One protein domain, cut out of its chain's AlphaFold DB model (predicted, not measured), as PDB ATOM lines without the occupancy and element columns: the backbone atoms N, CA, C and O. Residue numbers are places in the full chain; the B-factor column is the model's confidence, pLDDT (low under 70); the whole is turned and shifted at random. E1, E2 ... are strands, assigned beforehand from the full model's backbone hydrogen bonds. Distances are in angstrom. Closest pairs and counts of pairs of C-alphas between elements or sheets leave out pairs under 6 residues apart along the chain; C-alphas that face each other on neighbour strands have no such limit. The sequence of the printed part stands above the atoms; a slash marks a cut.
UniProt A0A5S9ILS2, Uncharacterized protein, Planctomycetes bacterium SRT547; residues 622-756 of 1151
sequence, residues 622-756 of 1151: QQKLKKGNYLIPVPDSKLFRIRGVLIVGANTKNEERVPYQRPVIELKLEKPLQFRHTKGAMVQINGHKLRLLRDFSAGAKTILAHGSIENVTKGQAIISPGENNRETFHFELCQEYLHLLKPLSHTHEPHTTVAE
ATOM      1  N   GLN A 622      53.111  42.826  60.219       75.38
ATOM      2  CA  GLN A 622      54.585  42.851  60.195       75.38
ATOM      3  C   GLN A 622      55.230  41.584  59.591       75.38
ATOM      4  O   GLN A 622      56.422  41.573  59.304       75.38
ATOM      5  N   GLN A 623      54.464  40.504  59.402       78.31
ATOM      6  CA  GLN A 623      54.953  39.193  58.960       78.31
ATOM      7  C   GLN A 623      54.282  38.748  57.652       78.31
ATOM      8  O   GLN A 623      53.143  39.114  57.370       78.31
ATOM      9  N   LYS A 624      54.980  37.911  56.870       82.88
ATOM     10  CA  LYS A 624      54.475  37.313  55.622       82.88
ATOM     11  C   LYS A 624      53.355  36.303  55.915       82.88
ATOM     12  O   LYS A 624      53.602  35.278  56.554       82.88
ATOM     13  N   LEU A 625      52.147  36.539  55.406       84.38
ATOM     14  CA  LEU A 625      51.017  35.621  55.577       84.38
ATOM     15  C   LEU A 625      51.080  34.514  54.516       84.38
ATOM     16  O   LEU A 625      51.074  34.796  53.320       84.38
ATOM     17  N   LYS A 626      51.132  33.242  54.924       82.06
ATOM     18  CA  LYS A 626      51.172  32.107  53.986       82.06
ATOM     19  C   LYS A 626      49.763  31.617  53.644       82.06
ATOM     20  O   LYS A 626      48.912  31.518  54.529       82.06
ATOM     21  N   LYS A 627      49.565  31.209  52.385       85.88
ATOM     22  CA  LYS A 627      48.413  30.393  51.971       85.88
ATOM     23  C   LYS A 627      48.237  29.204  52.924       85.88
ATOM     24  O   LYS A 627      49.210  28.521  53.239       85.88
ATOM     25  N   GLY A 628      47.006  28.950  53.360       80.06
ATOM     26  CA  GLY A 628      46.673  27.901  54.329       80.06
ATOM     27  C   GLY A 628      46.621  28.359  55.793       80.06
ATOM     28  O   GLY A 628      46.113  27.612  56.629       80.06
ATOM     29  N   ASN A 629      47.097  29.565  56.130       84.38
ATOM     30  CA  ASN A 629      47.032  30.074  57.504       84.38
ATOM     31  C   ASN A 629      45.588  30.398  57.934       84.38
ATOM     32  O   ASN A 629      44.814  30.956  57.158       84.38
ATOM     33  N   TYR A 630      45.273  30.112  59.202       82.81
ATOM     34  CA  TYR A 630      44.004  30.446  59.879       82.81
ATOM     35  C   TYR A 630      44.145  31.574  60.920       82.81
ATOM     36  O   TYR A 630      43.176  31.932  61.586       82.81
ATOM     37  N   LEU A 631      45.353  32.111  61.103       84.31
ATOM     38  CA  LEU A 631      45.676  33.141  62.091       84.31
ATOM     39  C   LEU A 631      46.420  34.281  61.395       84.31
ATOM     40  O   LEU A 631      47.390  34.029  60.675       84.31
ATOM     41  N   ILE A 632      45.976  35.516  61.625       81.50
ATOM     42  CA  ILE A 632      46.649  36.735  61.159       81.50
ATOM     43  C   ILE A 632      47.198  37.481  62.382       81.50
ATOM     44  O   ILE A 632      46.381  37.897  63.204       81.50
ATOM     45  N   PRO A 633      48.526  37.664  62.528       76.56
ATOM     46  CA  PRO A 633      49.091  38.516  63.574       76.56
ATOM     47  C   PRO A 633      48.719  39.976  63.309       76.56
ATOM     48  O   PRO A 633      49.036  40.512  62.244       76.56
ATOM     49  N   VAL A 634      48.063  40.619  64.273       69.50
ATOM     50  CA  VAL A 634      47.584  42.005  64.166       69.50
ATOM     51  C   VAL A 634      48.068  42.787  65.392       69.50
ATOM     52  O   VAL A 634      47.861  42.302  66.501       69.50
ATOM     53  N   PRO A 635      48.719  43.959  65.229       60.12
ATOM     54  CA  PRO A 635      49.270  44.715  66.359       60.12
ATOM     55  C   PRO A 635      48.198  45.208  67.343       60.12
ATOM     56  O   PRO A 635      48.397  45.086  68.546       60.12
ATOM     57  N   ASP A 636      47.050  45.675  66.840       66.12
ATOM     58  CA  ASP A 636      45.920  46.150  67.649       66.12
ATOM     59  C   ASP A 636      44.642  45.382  67.295       66.12
ATOM     60  O   ASP A 636      43.879  45.781  66.409       66.12
ATOM     61  N   SER A 637      44.376  44.263  67.982       66.06
ATOM     62  CA  SER A 637      43.143  43.496  67.735       66.06
ATOM     63  C   SER A 637      41.878  44.248  68.179       66.06
ATOM     64  O   SER A 637      40.811  44.033  67.609       66.06
ATOM     65  N   LYS A 638      42.016  45.191  69.126       64.94
ATOM     66  CA  LYS A 638      40.942  46.039  69.683       64.94
ATOM     67  C   LYS A 638      40.181  46.866  68.638       64.94
ATOM     68  O   LYS A 638      39.031  47.214  68.879       64.94
ATOM     69  N   LEU A 639      40.802  47.171  67.496       62.94
ATOM     70  CA  LEU A 639      40.171  47.915  66.398       62.94
ATOM     71  C   LEU A 639      39.106  47.086  65.649       62.94
ATOM     72  O   LEU A 639      38.286  47.646  64.926       62.94
ATOM     73  N   PHE A 640      39.117  45.759  65.801       69.69
ATOM     74  CA  PHE A 640      38.294  44.821  65.040       69.69
ATOM     75  C   PHE A 640      37.145  44.268  65.893       69.69
ATOM     76  O   PHE A 640      37.303  43.982  67.082       69.69
ATOM     77  N   ARG A 641      35.966  44.076  65.290       69.56
ATOM     78  CA  ARG A 641      34.804  43.495  65.983       69.56
ATOM     79  C   ARG A 641      35.046  42.036  66.407       69.56
ATOM     80  O   ARG A 641      35.895  41.306  65.907       69.56
ATOM     81  N   ILE A 642      34.204  41.543  67.318       68.56
ATOM     82  CA  ILE A 642      34.278  40.157  67.826       68.56
ATOM     83  C   ILE A 642      34.027  39.115  66.709       68.56
ATOM     84  O   ILE A 642      34.450  37.959  66.827       68.56
ATOM     85  N   ARG A 643      33.319  39.500  65.638       70.31
ATOM     86  CA  ARG A 643      33.077  38.724  64.410       70.31
ATOM     87  C   ARG A 643      32.822  39.680  63.246       70.31
ATOM     88  O   ARG A 643      32.122  40.670  63.434       70.31
ATOM     89  N   GLY A 644      33.278  39.305  62.054       72.12
ATOM     90  CA  GLY A 644      33.032  40.043  60.816       72.12
ATOM     91  C   GLY A 644      33.694  39.369  59.615       72.12
ATOM     92  O   GLY A 644      33.937  38.158  59.621       72.12
ATOM     93  N   VAL A 645      34.035  40.159  58.596       78.88
ATOM     94  CA  VAL A 645      34.853  39.743  57.446       78.88
ATOM     95  C   VAL A 645      36.069  40.659  57.355       78.88
ATOM     96  O   VAL A 645      35.933  41.867  57.507       78.88
ATOM     97  N   LEU A 646      37.254  40.101  57.110       80.81
ATOM     98  CA  LEU A 646      38.468  40.869  56.828       80.81
ATOM     99  C   LEU A 646      38.692  40.967  55.323       80.81
ATOM    100  O   LEU A 646      38.521  39.979  54.609       80.81
ATOM    101  N   ILE A 647      39.137  42.132  54.864       79.75
ATOM    102  CA  ILE A 647      39.769  42.326  53.560       79.75
ATOM    103  C   ILE A 647      41.281  42.244  53.795       79.75
ATOM    104  O   ILE A 647      41.850  43.096  54.481       79.75
ATOM    105  N   VAL A 648      41.923  41.208  53.257       81.25
ATOM    106  CA  VAL A 648      43.371  40.966  53.361       81.25
ATOM    107  C   VAL A 648      44.013  41.326  52.026       81.25
ATOM    108  O   VAL A 648      43.596  40.816  50.987       81.25
ATOM    109  N   GLY A 649      45.007  42.219  52.034       73.00
ATOM    110  CA  GLY A 649      45.657  42.675  50.801       73.00
ATOM    111  C   GLY A 649      44.765  43.583  49.958       73.00
ATOM    112  O   GLY A 649      44.702  43.417  48.739       73.00
ATOM    113  N   ALA A 650      44.071  44.531  50.596       68.94
ATOM    114  CA  ALA A 650      43.192  45.485  49.922       68.94
ATOM    115  C   ALA A 650      43.911  46.221  48.772       68.94
ATOM    116  O   ALA A 650      44.986  46.786  48.959       68.94
ATOM    117  N   ASN A 651      43.291  46.233  47.588       63.31
ATOM    118  CA  ASN A 651      43.812  46.759  46.321       63.31
ATOM    119  C   ASN A 651      45.059  46.044  45.754       63.31
ATOM    120  O   ASN A 651      45.707  46.573  44.852       63.31
ATOM    121  N   THR A 652      45.384  44.832  46.219       70.12
ATOM    122  CA  THR A 652      46.449  43.992  45.635       70.12
ATOM    123  C   THR A 652      45.887  42.922  44.691       70.12
ATOM    124  O   THR A 652      44.698  42.610  44.710       70.12
ATOM    125  N   LYS A 653      46.751  42.280  43.890       66.25
ATOM    126  CA  LYS A 653      46.367  41.138  43.029       66.25
ATOM    127  C   LYS A 653      45.916  39.883  43.799       66.25
ATOM    128  O   LYS A 653      45.374  38.976  43.178       66.25
ATOM    129  N   ASN A 654      46.150  39.835  45.112       74.81
ATOM    130  CA  ASN A 654      45.795  38.722  45.994       74.81
ATOM    131  C   ASN A 654      44.647  39.086  46.964       74.81
ATOM    132  O   ASN A 654      44.402  38.327  47.896       74.81
ATOM    133  N   GLU A 655      43.974  40.231  46.765       76.81
ATOM    134  CA  GLU A 655      42.900  40.750  47.629       76.81
ATOM    135  C   GLU A 655      41.831  39.683  47.925       76.81
ATOM    136  O   GLU A 655      41.064  39.299  47.041       76.81
ATOM    137  N   GLU A 656      41.742  39.228  49.180       76.38
ATOM    138  CA  GLU A 656      40.785  38.192  49.582       76.38
ATOM    139  C   GLU A 656      39.945  38.577  50.806       76.38
ATOM    140  O   GLU A 656      40.368  39.332  51.683       76.38
ATOM    141  N   ARG A 657      38.711  38.061  50.830       79.56
ATOM    142  CA  ARG A 657      37.677  38.371  51.825       79.56
ATOM    143  C   ARG A 657      37.457  37.157  52.711       79.56
ATOM    144  O   ARG A 657      36.924  36.147  52.249       79.56
ATOM    145  N   VAL A 658      37.872  37.242  53.972       80.25
ATOM    146  CA  VAL A 658      37.900  36.085  54.874       80.25
ATOM    147  C   VAL A 658      37.073  36.348  56.134       80.25
ATOM    148  O   VAL A 658      37.399  37.258  56.898       80.25
ATOM    149  N   PRO A 659      35.999  35.576  56.388       79.81
ATOM    150  CA  PRO A 659      35.211  35.716  57.607       79.81
ATOM    151  C   PRO A 659      36.034  35.291  58.831       79.81
ATOM    152  O   PRO A 659      36.720  34.268  58.796       79.81
ATOM    153  N   TYR A 660      35.964  36.064  59.916       83.00
ATOM    154  CA  TYR A 660      36.787  35.883  61.119       83.00
ATOM    155  C   TYR A 660      35.949  35.904  62.406       83.00
ATOM    156  O   TYR A 660      34.800  36.357  62.430       83.00
ATOM    157  N   GLN A 661      36.518  35.382  63.494       77.44
ATOM    158  CA  GLN A 661      35.950  35.452  64.842       77.44
ATOM    159  C   GLN A 661      37.031  35.756  65.885       77.44
ATOM    160  O   GLN A 661      38.214  35.569  65.612       77.44
ATOM    161  N   ARG A 662      36.560  36.154  67.079       67.31
ATOM    162  CA  ARG A 662      37.206  36.191  68.406       67.31
ATOM    163  C   ARG A 662      38.739  36.094  68.396       67.31
ATOM    164  O   ARG A 662      39.235  35.000  68.096       67.31
ATOM    165  N   PRO A 663      39.459  37.142  68.848       72.25
ATOM    166  CA  PRO A 663      40.914  37.125  68.877       72.25
ATOM    167  C   PRO A 663      41.451  35.882  69.592       72.25
ATOM    168  O   PRO A 663      40.841  35.347  70.525       72.25
ATOM    169  N   VAL A 664      42.579  35.398  69.092       79.81
ATOM    170  CA  VAL A 664      43.382  34.334  69.679       79.81
ATOM    171  C   VAL A 664      44.643  34.979  70.220       79.81
ATOM    172  O   VAL A 664      45.384  35.605  69.468       79.81
ATOM    173  N   ILE A 665      44.901  34.802  71.507       81.62
ATOM    174  CA  ILE A 665      46.134  35.271  72.135       81.62
ATOM    175  C   ILE A 665      47.172  34.147  72.139       81.62
ATOM    176  O   ILE A 665      46.841  32.997  72.454       81.62
ATOM    177  N   GLU A 666      48.421  34.467  71.789       83.31
ATOM    178  CA  GLU A 666      49.566  33.603  72.079       83.31
ATOM    179  C   GLU A 666      50.158  33.954  73.443       83.31
ATOM    180  O   GLU A 666      50.653  35.060  73.677       83.31
ATOM    181  N   LEU A 667      50.116  32.970  74.337       82.06
ATOM    182  CA  LEU A 667      50.693  33.026  75.669       82.06
ATOM    183  C   LEU A 667      51.998  32.237  75.670       82.06
ATOM    184  O   LEU A 667      51.992  31.018  75.481       82.06
ATOM    185  N   LYS A 668      53.116  32.923  75.896       84.25
ATOM    186  CA  LYS A 668      54.431  32.313  76.108       84.25
ATOM    187  C   LYS A 668      54.585  31.972  77.582       84.25
ATOM    188  O   LYS A 668      54.291  32.791  78.447       84.25
ATOM    189  N   LEU A 669      55.039  30.758  77.864       82.75
ATOM    190  CA  LEU A 669      55.130  30.223  79.218       82.75
ATOM    191  C   LEU A 669      56.550  30.377  79.767       82.75
ATOM    192  O   LEU A 669      57.521  30.099  79.062       82.75
ATOM    193  N   GLU A 670      56.679  30.724  81.048       79.62
ATOM    194  CA  GLU A 670      57.981  30.697  81.736       79.62
ATOM    195  C   GLU A 670      58.518  29.267  81.917       79.62
ATOM    196  O   GLU A 670      59.728  29.037  81.941       79.62
ATOM    197  N   LYS A 671      57.611  28.290  82.032       77.50
ATOM    198  CA  LYS A 671      57.904  26.856  82.151       77.50
ATOM    199  C   LYS A 671      57.027  26.087  81.157       77.50
ATOM    200  O   LYS A 671      55.863  26.449  81.004       77.50
ATOM    201  N   PRO A 672      57.549  25.061  80.463       80.50
ATOM    202  CA  PRO A 672      56.760  24.297  79.502       80.50
ATOM    203  C   PRO A 672      55.633  23.518  80.192       80.50
ATOM    204  O   PRO A 672      55.793  23.106  81.342       80.50
ATOM    205  N   LEU A 673      54.537  23.268  79.466       80.81
ATOM    206  CA  LEU A 673      53.418  22.453  79.956       80.81
ATOM    207  C   LEU A 673      53.888  21.073  80.432       80.81
ATOM    208  O   LEU A 673      54.601  20.369  79.710       80.81
ATOM    209  N   GLN A 674      53.440  20.665  81.614       77.19
ATOM    210  CA  GLN A 674      53.699  19.347  82.193       77.19
ATOM    211  C   GLN A 674      52.766  18.282  81.607       77.19
ATOM    212  O   GLN A 674      53.178  17.139  81.415       77.19
ATOM    213  N   PHE A 675      51.527  18.657  81.272       76.88
ATOM    214  CA  PHE A 675      50.505  17.730  80.786       76.88
ATOM    215  C   PHE A 675      50.081  18.022  79.339       76.88
ATOM    216  O   PHE A 675      50.197  19.140  78.837       76.88
ATOM    217  N   ARG A 676      49.557  16.998  78.650       78.69
ATOM    218  CA  ARG A 676      48.854  17.192  77.373       78.69
ATOM    219  C   ARG A 676      47.462  17.751  77.658       78.69
ATOM    220  O   ARG A 676      46.674  17.100  78.343       78.69
ATOM    221  N   HIS A 677      47.137  18.887  77.049       79.38
ATOM    222  CA  HIS A 677      45.813  19.507  77.124       79.38
ATOM    223  C   HIS A 677      45.129  19.483  75.758       79.38
ATOM    224  O   HIS A 677      45.768  19.682  74.724       79.38
ATOM    225  N   THR A 678      43.827  19.208  75.746       80.06
ATOM    226  CA  THR A 678      43.035  19.030  74.522       80.06
ATOM    227  C   THR A 678      42.399  20.330  74.035       80.06
ATOM    228  O   THR A 678      42.128  21.258  74.805       80.06
ATOM    229  N   LYS A 679      42.110  20.388  72.730       81.19
ATOM    230  CA  LYS A 679      41.339  21.473  72.113       81.19
ATOM    231  C   LYS A 679      40.038  21.734  72.883       81.19
ATOM    232  O   LYS A 679      39.248  20.825  73.117       81.19
ATOM    233  N   GLY A 680      39.787  22.999  73.210       70.94
ATOM    234  CA  GLY A 680      38.584  23.441  73.913       70.94
ATOM    235  C   GLY A 680      38.670  23.444  75.443       70.94
ATOM    236  O   GLY A 680      37.748  23.985  76.056       70.94
ATOM    237  N   ALA A 681      39.745  22.926  76.056       80.44
ATOM    238  CA  ALA A 681      39.956  23.038  77.504       80.44
ATOM    239  C   ALA A 681      39.940  24.510  77.959       80.44
ATOM    240  O   ALA A 681      40.374  25.406  77.225       80.44
ATOM    241  N   MET A 682      39.410  24.763  79.157       77.88
ATOM    242  CA  MET A 682      39.190  26.118  79.661       77.88
ATOM    243  C   MET A 682      40.484  26.696  80.238       77.88
ATOM    244  O   MET A 682      41.083  26.080  81.120       77.88
ATOM    245  N   VAL A 683      40.871  27.896  79.796       82.25
ATOM    246  CA  VAL A 683      41.947  28.690  80.414       82.25
ATOM    247  C   VAL A 683      41.303  29.822  81.206       82.25
ATOM    248  O   VAL A 683      40.553  30.614  80.636       82.25
ATOM    249  N   GLN A 684      41.568  29.904  82.508       81.38
ATOM    250  CA  GLN A 684      41.069  30.975  83.368       81.38
ATOM    251  C   GLN A 684      42.204  31.931  83.741       81.38
ATOM    252  O   GLN A 684      43.240  31.495  84.245       81.38
ATOM    253  N   ILE A 685      42.000  33.226  83.484       79.62
ATOM    254  CA  ILE A 685      42.972  34.308  83.713       79.62
ATOM    255  C   ILE A 685      42.213  35.507  84.280       79.62
ATOM    256  O   ILE A 685      41.286  35.991  83.641       79.62
ATOM    257  N   ASN A 686      42.557  35.952  85.493       69.75
ATOM    258  CA  ASN A 686      41.904  37.071  86.199       69.75
ATOM    259  C   ASN A 686      40.355  37.039  86.148       69.75
ATOM    260  O   ASN A 686      39.697  38.060  85.991       69.75
ATOM    261  N   GLY A 687      39.760  35.842  86.235       66.62
ATOM    262  CA  GLY A 687      38.308  35.618  86.142       66.62
ATOM    263  C   GLY A 687      37.756  35.444  84.717       66.62
ATOM    264  O   GLY A 687      36.735  34.774  84.546       66.62
ATOM    265  N   HIS A 688      38.449  35.939  83.688       74.44
ATOM    266  CA  HIS A 688      38.103  35.712  82.283       74.44
ATOM    267  C   HIS A 688      38.299  34.237  81.902       74.44
ATOM    268  O   HIS A 688      39.202  33.560  82.398       74.44
ATOM    269  N   LYS A 689      37.430  33.728  81.018       78.06
ATOM    270  CA  LYS A 689      37.329  32.305  80.651       78.06
ATOM    271  C   LYS A 689      37.539  32.098  79.148       78.06
ATOM    272  O   LYS A 689      36.604  32.227  78.356       78.06
ATOM    273  N   LEU A 690      38.766  31.745  78.778       81.06
ATOM    274  CA  LEU A 690      39.217  31.457  77.414       81.06
ATOM    275  C   LEU A 690      39.155  29.947  77.112       81.06
ATOM    276  O   LEU A 690      38.895  29.134  78.002       81.06
ATOM    277  N   ARG A 691      39.426  29.549  75.862       82.31
ATOM    278  CA  ARG A 691      39.490  28.131  75.438       82.31
ATOM    279  C   ARG A 691      40.683  27.832  74.539       82.31
ATOM    280  O   ARG A 691      40.953  28.614  73.632       82.31
ATOM    281  N   LEU A 692      41.336  26.683  74.718       82.44
ATOM    282  CA  LEU A 692      42.446  26.250  73.855       82.44
ATOM    283  C   LEU A 692      42.009  26.045  72.393       82.44
ATOM    284  O   LEU A 692      41.030  25.347  72.121       82.44
ATOM    285  N   LEU A 693      42.768  26.609  71.449       80.75
ATOM    286  CA  LEU A 693      42.494  26.535  70.004       80.75
ATOM    287  C   LEU A 693      42.710  25.126  69.414       80.75
ATOM    288  O   LEU A 693      42.015  24.713  68.478       80.75
ATOM    289  N   ARG A 694      43.694  24.400  69.950       79.62
ATOM    290  CA  ARG A 694      44.176  23.087  69.495       79.62
ATOM    291  C   ARG A 694      44.665  22.258  70.684       79.62
ATOM    292  O   ARG A 694      44.772  22.782  71.789       79.62
ATOM    293  N   ASP A 695      44.981  20.993  70.434       80.00
ATOM    294  CA  ASP A 695      45.750  20.171  71.368       80.00
ATOM    295  C   ASP A 695      47.171  20.728  71.538       80.00
ATOM    296  O   ASP A 695      47.809  21.133  70.562       80.00
ATOM    297  N   PHE A 696      47.677  20.689  72.770       80.12
ATOM    298  CA  PHE A 696      49.062  21.002  73.117       80.12
ATOM    299  C   PHE A 696      49.666  19.824  73.885       80.12
ATOM    300  O   PHE A 696      49.059  19.307  74.824       80.12
ATOM    301  N   SER A 697      50.850  19.372  73.472       79.56
ATOM    302  CA  SER A 697      51.593  18.318  74.165       79.56
ATOM    303  C   SER A 697      52.289  18.856  75.415       79.56
ATOM    304  O   SER A 697      52.627  20.040  75.490       79.56
ATOM    305  N   ALA A 698      52.612  17.954  76.345       73.94
ATOM    306  CA  ALA A 698      53.653  18.224  77.330       73.94
ATOM    307  C   ALA A 698      54.944  18.686  76.615       73.94
ATOM    308  O   ALA A 698      55.231  18.263  75.490       73.94
ATOM    309  N   GLY A 699      55.688  19.599  77.238       76.19
ATOM    310  CA  GLY A 699      56.865  20.252  76.657       76.19
ATOM    311  C   GLY A 699      56.584  21.531  75.850       76.19
ATOM    312  O   GLY A 699      57.530  22.252  75.528       76.19
ATOM    313  N   ALA A 700      55.324  21.860  75.531       79.19
ATOM    314  CA  ALA A 700      54.999  23.073  74.774       79.19
ATOM    315  C   ALA A 700      55.317  24.358  75.566       79.19
ATOM    316  O   ALA A 700      54.985  24.461  76.746       79.19
ATOM    317  N   LYS A 701      55.949  25.340  74.901       82.12
ATOM    318  CA  LYS A 701      56.379  26.632  75.482       82.12
ATOM    319  C   LYS A 701      55.494  27.830  75.110       82.12
ATOM    320  O   LYS A 701      55.635  28.886  75.722       82.12
ATOM    321  N   THR A 702      54.601  27.684  74.131       84.00
ATOM    322  CA  THR A 702      53.562  28.678  73.817       84.00
ATOM    323  C   THR A 702      52.203  28.004  73.641       84.00
ATOM    324  O   THR A 702      52.117  26.835  73.250       84.00
ATOM    325  N   ILE A 703      51.138  28.735  73.970       83.88
ATOM    326  CA  ILE A 703      49.745  28.281  73.942       83.88
ATOM    327  C   ILE A 703      48.902  29.296  73.166       83.88
ATOM    328  O   ILE A 703      49.080  30.496  73.327       83.88
ATOM    329  N   LEU A 704      47.947  28.810  72.368       84.12
ATOM    330  CA  LEU A 704      46.976  29.629  71.637       84.12
ATOM    331  C   LEU A 704      45.581  29.439  72.241       84.12
ATOM    332  O   LEU A 704      45.050  28.319  72.230       84.12
ATOM    333  N   ALA A 705      44.983  30.522  72.741       80.44
ATOM    334  CA  ALA A 705      43.672  30.510  73.392       80.44
ATOM    335  C   ALA A 705      42.713  31.549  72.783       80.44
ATOM    336  O   ALA A 705      43.114  32.664  72.475       80.44
ATOM    337  N   HIS A 706      41.438  31.187  72.621       77.06
ATOM    338  CA  HIS A 706      40.378  32.064  72.112       77.06
ATOM    339  C   HIS A 706      39.788  32.976  73.194       77.06
ATOM    340  O   HIS A 706      39.254  32.485  74.194       77.06
ATOM    341  N   GLY A 707      39.736  34.270  72.885       69.44
ATOM    342  CA  GLY A 707      39.151  35.353  73.672       69.44
ATOM    343  C   GLY A 707      40.182  36.447  73.966       69.44
ATOM    344  O   GLY A 707      41.382  36.192  73.937       69.44
ATOM    345  N   SER A 708      39.702  37.657  74.238       68.25
ATOM    346  CA  SER A 708      40.518  38.797  74.664       68.25
ATOM    347  C   SER A 708      40.704  38.825  76.186       68.25
ATOM    348  O   SER A 708      39.891  38.275  76.938       68.25
ATOM    349  N   ILE A 709      41.758  39.507  76.636       65.38
ATOM    350  CA  ILE A 709      41.938  39.942  78.026       65.38
ATOM    351  C   ILE A 709      42.288  41.426  77.980       65.38
ATOM    352  O   ILE A 709      43.201  41.826  77.261       65.38
ATOM    353  N   GLU A 710      41.584  42.251  78.743       59.12
ATOM    354  CA  GLU A 710      41.887  43.677  78.802       59.12
ATOM    355  C   GLU A 710      43.024  43.936  79.798       59.12
ATOM    356  O   GLU A 710      42.969  43.528  80.955       59.12
ATOM    357  N   ASN A 711      44.063  44.631  79.328       57.91
ATOM    358  CA  ASN A 711      45.125  45.244  80.133       57.91
ATOM    359  C   ASN A 711      45.989  44.280  80.986       57.91
ATOM    360  O   ASN A 711      46.573  44.699  81.984       57.91
ATOM    361  N   VAL A 712      46.143  43.012  80.574       63.28
ATOM    362  CA  VAL A 712      47.038  42.028  81.224       63.28
ATOM    363  C   VAL A 712      48.158  41.597  80.272       63.28
ATOM    364  O   VAL A 712      47.939  40.802  79.363       63.28
ATOM    365  N   THR A 713      49.379  42.089  80.500       66.00
ATOM    366  CA  THR A 713      50.574  41.739  79.702       66.00
ATOM    367  C   THR A 713      51.333  40.526  80.245       66.00
ATOM    368  O   THR A 713      51.898  39.756  79.468       66.00
ATOM    369  N   LYS A 714      51.331  40.325  81.568       74.56
ATOM    370  CA  LYS A 714      51.858  39.131  82.252       74.56
ATOM    371  C   LYS A 714      50.943  38.753  83.413       74.56
ATOM    372  O   LYS A 714      50.286  39.622  83.984       74.56
ATOM    373  N   GLY A 715      50.911  37.477  83.785       78.69
ATOM    374  CA  GLY A 715      50.100  37.019  84.915       78.69
ATOM    375  C   GLY A 715      50.151  35.513  85.141       78.69
ATOM    376  O   GLY A 715      50.925  34.801  84.504       78.69
ATOM    377  N   GLN A 716      49.303  35.029  86.051       78.69
ATOM    378  CA  GLN A 716      49.093  33.602  86.289       78.69
ATOM    379  C   GLN A 716      47.816  33.129  85.578       78.69
ATOM    380  O   GLN A 716      46.780  33.794  85.616       78.69
ATOM    381  N   ALA A 717      47.892  31.968  84.939       79.38
ATOM    382  CA  ALA A 717      46.795  31.320  84.235       79.38
ATOM    383  C   ALA A 717      46.573  29.898  84.760       79.38
ATOM    384  O   ALA A 717      47.506  29.246  85.232       79.38
ATOM    385  N   ILE A 718      45.334  29.415  84.654       80.88
ATOM    386  CA  ILE A 718      44.934  28.067  85.070       80.88
ATOM    387  C   ILE A 718      44.269  27.356  83.891       80.88
ATOM    388  O   ILE A 718      43.221  27.808  83.428       80.88
ATOM    389  N   ILE A 719      44.821  26.232  83.426       78.50
ATOM    390  CA  ILE A 719      44.110  25.334  82.500       78.50
ATOM    391  C   ILE A 719      43.322  24.295  83.298       78.50
ATOM    392  O   ILE A 719      43.816  23.707  84.259       78.50
ATOM    393  N   SER A 720      42.078  24.066  82.875       65.00
ATOM    394  CA  SER A 720      41.177  23.051  83.421       65.00
ATOM    395  C   SER A 720      40.462  22.291  82.285       65.00
ATOM    396  O   SER A 720      39.574  22.842  81.625       65.00
ATOM    397  N   PRO A 721      40.839  21.025  82.024       54.09
ATOM    398  CA  PRO A 721      40.149  20.134  81.085       54.09
ATOM    399  C   PRO A 721      39.087  19.252  81.774       54.09
ATOM    400  O   PRO A 721      38.322  18.564  81.109       54.09
ATOM    401  N   GLY A 722      39.069  19.248  83.107       54.44
ATOM    402  CA  GLY A 722      38.296  18.372  83.983       54.44
ATOM    403  C   GLY A 722      38.847  18.472  85.410       54.44
ATOM    404  O   GLY A 722      39.723  19.299  85.675       54.44
ATOM    405  N   GLU A 723      38.352  17.652  86.334       46.53
ATOM    406  CA  GLU A 723      38.698  17.779  87.760       46.53
ATOM    407  C   GLU A 723      40.152  17.390  88.081       46.53
ATOM    408  O   GLU A 723      40.763  18.023  88.939       46.53
ATOM    409  N   ASN A 724      40.738  16.439  87.342       47.53
ATOM    410  CA  ASN A 724      41.995  15.787  87.737       47.53
ATOM    411  C   ASN A 724      43.286  16.418  87.174       47.53
ATOM    412  O   ASN A 724      44.349  16.199  87.742       47.53
ATOM    413  N   ASN A 725      43.223  17.205  86.091       61.31
ATOM    414  CA  ASN A 725      44.413  17.732  85.393       61.31
ATOM    415  C   ASN A 725      44.437  19.275  85.379       61.31
ATOM    416  O   ASN A 725      44.494  19.891  84.313       61.31
ATOM    417  N   ARG A 726      44.338  19.919  86.549       64.06
ATOM    418  CA  ARG A 726      44.489  21.383  86.657       64.06
ATOM    419  C   ARG A 726      45.968  21.765  86.687       64.06
ATOM    420  O   ARG A 726      46.704  21.275  87.534       64.06
ATOM    421  N   GLU A 727      46.376  22.674  85.809       77.44
ATOM    422  CA  GLU A 727      47.763  23.147  85.710       77.44
ATOM    423  C   GLU A 727      47.812  24.678  85.788       77.44
ATOM    424  O   GLU A 727      47.035  25.358  85.111       77.44
ATOM    425  N   THR A 728      48.708  25.218  86.620       79.44
ATOM    426  CA  THR A 728      48.911  26.663  86.803       79.44
ATOM    427  C   THR A 728      50.271  27.091  86.263       79.44
ATOM    428  O   THR A 728      51.291  26.456  86.527       79.44
ATOM    429  N   PHE A 729      50.305  28.183  85.502       79.69
ATOM    430  CA  PHE A 729      51.531  28.689  84.882       79.69
ATOM    431  C   PHE A 729      51.555  30.211  84.850       79.69
ATOM    432  O   PHE A 729      50.513  30.864  84.772       79.69
ATOM    433  N   HIS A 730      52.762  30.771  84.879       82.00
ATOM    434  CA  HIS A 730      52.986  32.175  84.564       82.00
ATOM    435  C   HIS A 730      53.181  32.337  83.061       82.00
ATOM    436  O   HIS A 730      53.862  31.527  82.418       82.00
ATOM    437  N   PHE A 731      52.550  33.370  82.513       82.00
ATOM    438  CA  PHE A 731      52.580  33.675  81.095       82.00
ATOM    439  C   PHE A 731      52.999  35.118  80.826       82.00
ATOM    440  O   PHE A 731      52.746  36.034  81.610       82.00
ATOM    441  N   GLU A 732      53.571  35.297  79.645       82.69
ATOM    442  CA  GLU A 732      53.810  36.562  78.972       82.69
ATOM    443  C   GLU A 732      52.943  36.580  77.705       82.69
ATOM    444  O   GLU A 732      52.955  35.625  76.922       82.69
ATOM    445  N   LEU A 733      52.139  37.630  77.523       77.06
ATOM    446  CA  LEU A 733      51.350  37.831  76.308       77.06
ATOM    447  C   LEU A 733      52.309  38.198  75.168       77.06
ATOM    448  O   LEU A 733      52.931  39.257  75.206       77.06
ATOM    449  N   CYS A 734      52.449  37.321  74.172       73.88
ATOM    450  CA  CYS A 734      53.392  37.529  73.072       73.88
ATOM    451  C   CYS A 734      52.779  38.298  71.902       73.88
ATOM    452  O   CYS A 734      53.378  39.260  71.425       73.88
ATOM    453  N   GLN A 735      51.623  37.854  71.406       74.44
ATOM    454  CA  GLN A 735      50.989  38.432  70.222       74.44
ATOM    455  C   GLN A 735      49.495  38.090  70.179       74.44
ATOM    456  O   GLN A 735      49.083  37.001  70.588       74.44
ATOM    457  N   GLU A 736      48.686  39.011  69.656       78.19
ATOM    458  CA  GLU A 736      47.276  38.779  69.350       78.19
ATOM    459  C   GLU A 736      47.082  38.445  67.861       78.19
ATOM    460  O   GLU A 736      47.752  38.982  66.972       78.19
ATOM    461  N   TYR A 737      46.146  37.539  67.591       81.62
ATOM    462  CA  TYR A 737      45.830  37.040  66.259       81.62
ATOM    463  C   TYR A 737      44.331  37.121  65.982       81.62
ATOM    464  O   TYR A 737      43.514  36.709  66.806       81.62
ATOM    465  N   LEU A 738      43.947  37.540  64.777       81.44
ATOM    466  CA  LEU A 738      42.576  37.354  64.293       81.44
ATOM    467  C   LEU A 738      42.422  35.930  63.739       81.44
ATOM    468  O   LEU A 738      43.230  35.493  62.913       81.44
ATOM    469  N   HIS A 739      41.399  35.199  64.198       83.38
ATOM    470  CA  HIS A 739      41.164  33.811  63.796       83.38
ATOM    471  C   HIS A 739      40.154  33.710  62.649       83.38
ATOM    472  O   HIS A 739      38.970  34.029  62.791       83.38
ATOM    473  N   LEU A 740      40.624  33.191  61.522       84.56
ATOM    474  CA  LEU A 740      39.870  33.041  60.286       84.56
ATOM    475  C   LEU A 740      39.011  31.767  60.299       84.56
ATOM    476  O   LEU A 740      39.430  30.714  60.772       84.56
ATOM    477  N   LEU A 741      37.803  31.841  59.737       80.94
ATOM    478  CA  LEU A 741      36.906  30.689  59.556       80.94
ATOM    479  C   LEU A 741      37.185  29.900  58.269       80.94
ATOM    480  O   LEU A 741      36.739  28.761  58.139       80.94
ATOM    481  N   LYS A 742      37.917  30.499  57.328       81.12
ATOM    482  CA  LYS A 742      38.471  29.858  56.131       81.12
ATOM    483  C   LYS A 742      39.980  30.150  56.097       81.12
ATOM    484  O   LYS A 742      40.369  31.228  56.541       81.12
ATOM    485  N   PRO A 743      40.831  29.237  55.606       84.69
ATOM    486  CA  PRO A 743      42.254  29.525  55.450       84.69
ATOM    487  C   PRO A 743      42.484  30.592  54.373       84.69
ATOM    488  O   PRO A 743      41.692  30.694  53.438       84.69
ATOM    489  N   LEU A 744      43.602  31.322  54.456       84.62
ATOM    490  CA  LEU A 744      44.045  32.204  53.370       84.62
ATOM    491  C   LEU A 744      44.246  31.414  52.067       84.62
ATOM    492  O   LEU A 744      44.928  30.383  52.042       84.62
ATOM    493  N   SER A 745      43.675  31.923  50.983       80.06
ATOM    494  CA  SER A 745      43.704  31.354  49.633       80.06
ATOM    495  C   SER A 745      44.983  31.742  48.889       80.06
ATOM    496  O   SER A 745      45.440  30.992  48.014       80.06
ATOM    497  N   HIS A 746      45.574  32.881  49.264       81.81
ATOM    498  CA  HIS A 746      46.795  33.450  48.702       81.81
ATOM    499  C   HIS A 746      47.899  33.594  49.763       81.81
ATOM    500  O   HIS A 746      47.677  33.475  50.966       81.81
ATOM    501  N   THR A 747      49.122  33.837  49.294       84.31
ATOM    502  CA  THR A 747      50.239  34.287  50.134       84.31
ATOM    503  C   THR A 747      50.339  35.803  50.004       84.31
ATOM    504  O   THR A 747      50.308  36.323  48.887       84.31
ATOM    505  N   HIS A 748      50.472  36.499  51.128       84.25
ATOM    506  CA  HIS A 748      50.581  37.954  51.198       84.25
ATOM    507  C   HIS A 748      51.931  38.346  51.801       84.25
ATOM    508  O   HIS A 748      52.460  37.664  52.683       84.25
ATOM    509  N   GLU A 749      52.509  39.431  51.301       82.38
ATOM    510  CA  GLU A 749      53.840  39.899  51.697       82.38
ATOM    511  C   GLU A 749      53.822  40.614  53.063       82.38
ATOM    512  O   GLU A 749      52.752  41.031  53.521       82.38
ATOM    513  N   PRO A 750      54.963  40.746  53.769       77.12
ATOM    514  CA  PRO A 750      55.018  41.586  54.965       77.12
ATOM    515  C   PRO A 750      54.603  43.028  54.634       77.12
ATOM    516  O   PRO A 750      54.766  43.501  53.511       77.12
ATOM    517  N   HIS A 751      54.048  43.715  55.629       78.38
ATOM    518  CA  HIS A 751      53.388  45.021  55.519       78.38
ATOM    519  C   HIS A 751      52.092  45.035  54.685       78.38
ATOM    520  O   HIS A 751      51.620  46.094  54.275       78.38
ATOM    521  N   THR A 752      51.457  43.874  54.495       77.44
ATOM    522  CA  THR A 752      50.095  43.785  53.949       77.44
ATOM    523  C   THR A 752      49.072  44.467  54.863       77.44
ATOM    524  O   THR A 752      49.096  44.307  56.086       77.44
ATOM    525  N   THR A 753      48.139  45.209  54.262       78.06
ATOM    526  CA  THR A 753      46.984  45.795  54.949       78.06
ATOM    527  C   THR A 753      45.903  44.745  55.202       78.06
ATOM    528  O   THR A 753      45.503  43.997  54.305       78.06
ATOM    529  N   VAL A 754      45.409  44.709  56.438       78.75
ATOM    530  CA  VAL A 754      44.276  43.888  56.877       78.75
ATOM    531  C   VAL A 754      43.250  44.820  57.496       78.75
ATOM    532  O   VAL A 754      43.576  45.573  58.410       78.75
ATOM    533  N   ALA A 755      42.025  44.797  56.984       75.75
ATOM    534  CA  ALA A 755      40.996  45.754  57.371       75.75
ATOM    535  C   ALA A 755      39.623  45.103  57.529       75.75
ATOM    536  O   ALA A 755      39.312  44.144  56.822       75.75
ATOM    537  N   GLU A 756      38.789  45.623  58.428       75.25
ATOM    538  CA  GLU A 756      37.439  45.099  58.609       75.25
ATOM    539  C   GLU A 756      36.487  45.565  57.500       75.25
ATOM    540  O   GLU A 756      36.412  46.742  57.136       75.25
TER     541      GLU A 756
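This is residues 622 to 756 of the 1151 residues of an uncharacterized protein of Planctomycetes bacterium SRT547 (UniProt A0A5S9ILS2). Picture two lobes in line along the longest axis: a small closed barrel of six strands, E3, E6, E5, E4, E7 and E8, and beyond it a smaller, open curved sheet in which the ends of E3 and E8 pair with E2 and E1, and E9 adds to E2. E3 and E8, long bent strands side by side, run through both lobes. The 135 printed residues hold nine named strands, E1 to E9 in chain order, and no named helix; the neighbour pairs are antiparallel, and the class is all strand, though only 63 residues are in named strands. The whole is compact, with a radius of gyration of the C-alphas of 15.7 A, yet elongated, spanning 51 by 27 by 22 A.

Go from Gln 622 to E1, residues 631 to 633, whose N 632 is 3.0 A from O 738 of E8, residues 727 to 740. Next look at the hairpin of E2, residues 643 to 648, and E3, residues 656 to 669, where N 646 and O 658 are 2.9 A apart. E3 bends by 79 degrees at residue 659; its residues 664 to 668 pair with E6, residues 702 to 706, with N 665 and O 705 at 2.9 A. E4, residues 682 to 685, E5, residues 688 to 692, and E6 form a meander, each strand the antiparallel neighbour of the one before; N 690 and O 683 are 2.8 A apart, as are N 706 and O 691. E3 to E6 make a Greek key, four strands in a row of which three are a meander and the first is the antiparallel neighbour of the fourth, and E4 to E7 make another. E7, residues 714 to 720, has N 684 of E4 2.8 A from its O 718. E7 and E8 form a hairpin, with N 717 and O 729 at 2.8 A. E8 bends by 98 degrees at residue 730 and closes the ring on E3, with N 666 and O 735 at 2.9 A. E9, residues 752 to 756, lies on the other side of E2 from E3, with N 647 and O 755 at 2.8 A; E1 and E9 are apart.

Find C-alpha 631, where E1 begins, at (45.676, 33.141, 62.091). E2 is 15.3 A long from first to last C-alpha. E3 runs 33.9 A, from C-alpha 656 at (40.785, 38.192, 49.582) to 669. E7 measures 19.3 A and E8 28.4 A. E9 ends at C-alpha 756, (37.439, 45.099, 58.609).

The C-alphas farthest apart, of Asn 651 and Asn 724, are 51.7 A apart. The printed part has no cut. The long links are E3 to E4 and E8 to E9. Mean pLDDT of the printed part is 76.1; among the 29 residues under 70 are 634 to 642, 707 to 713 and 720 to 726.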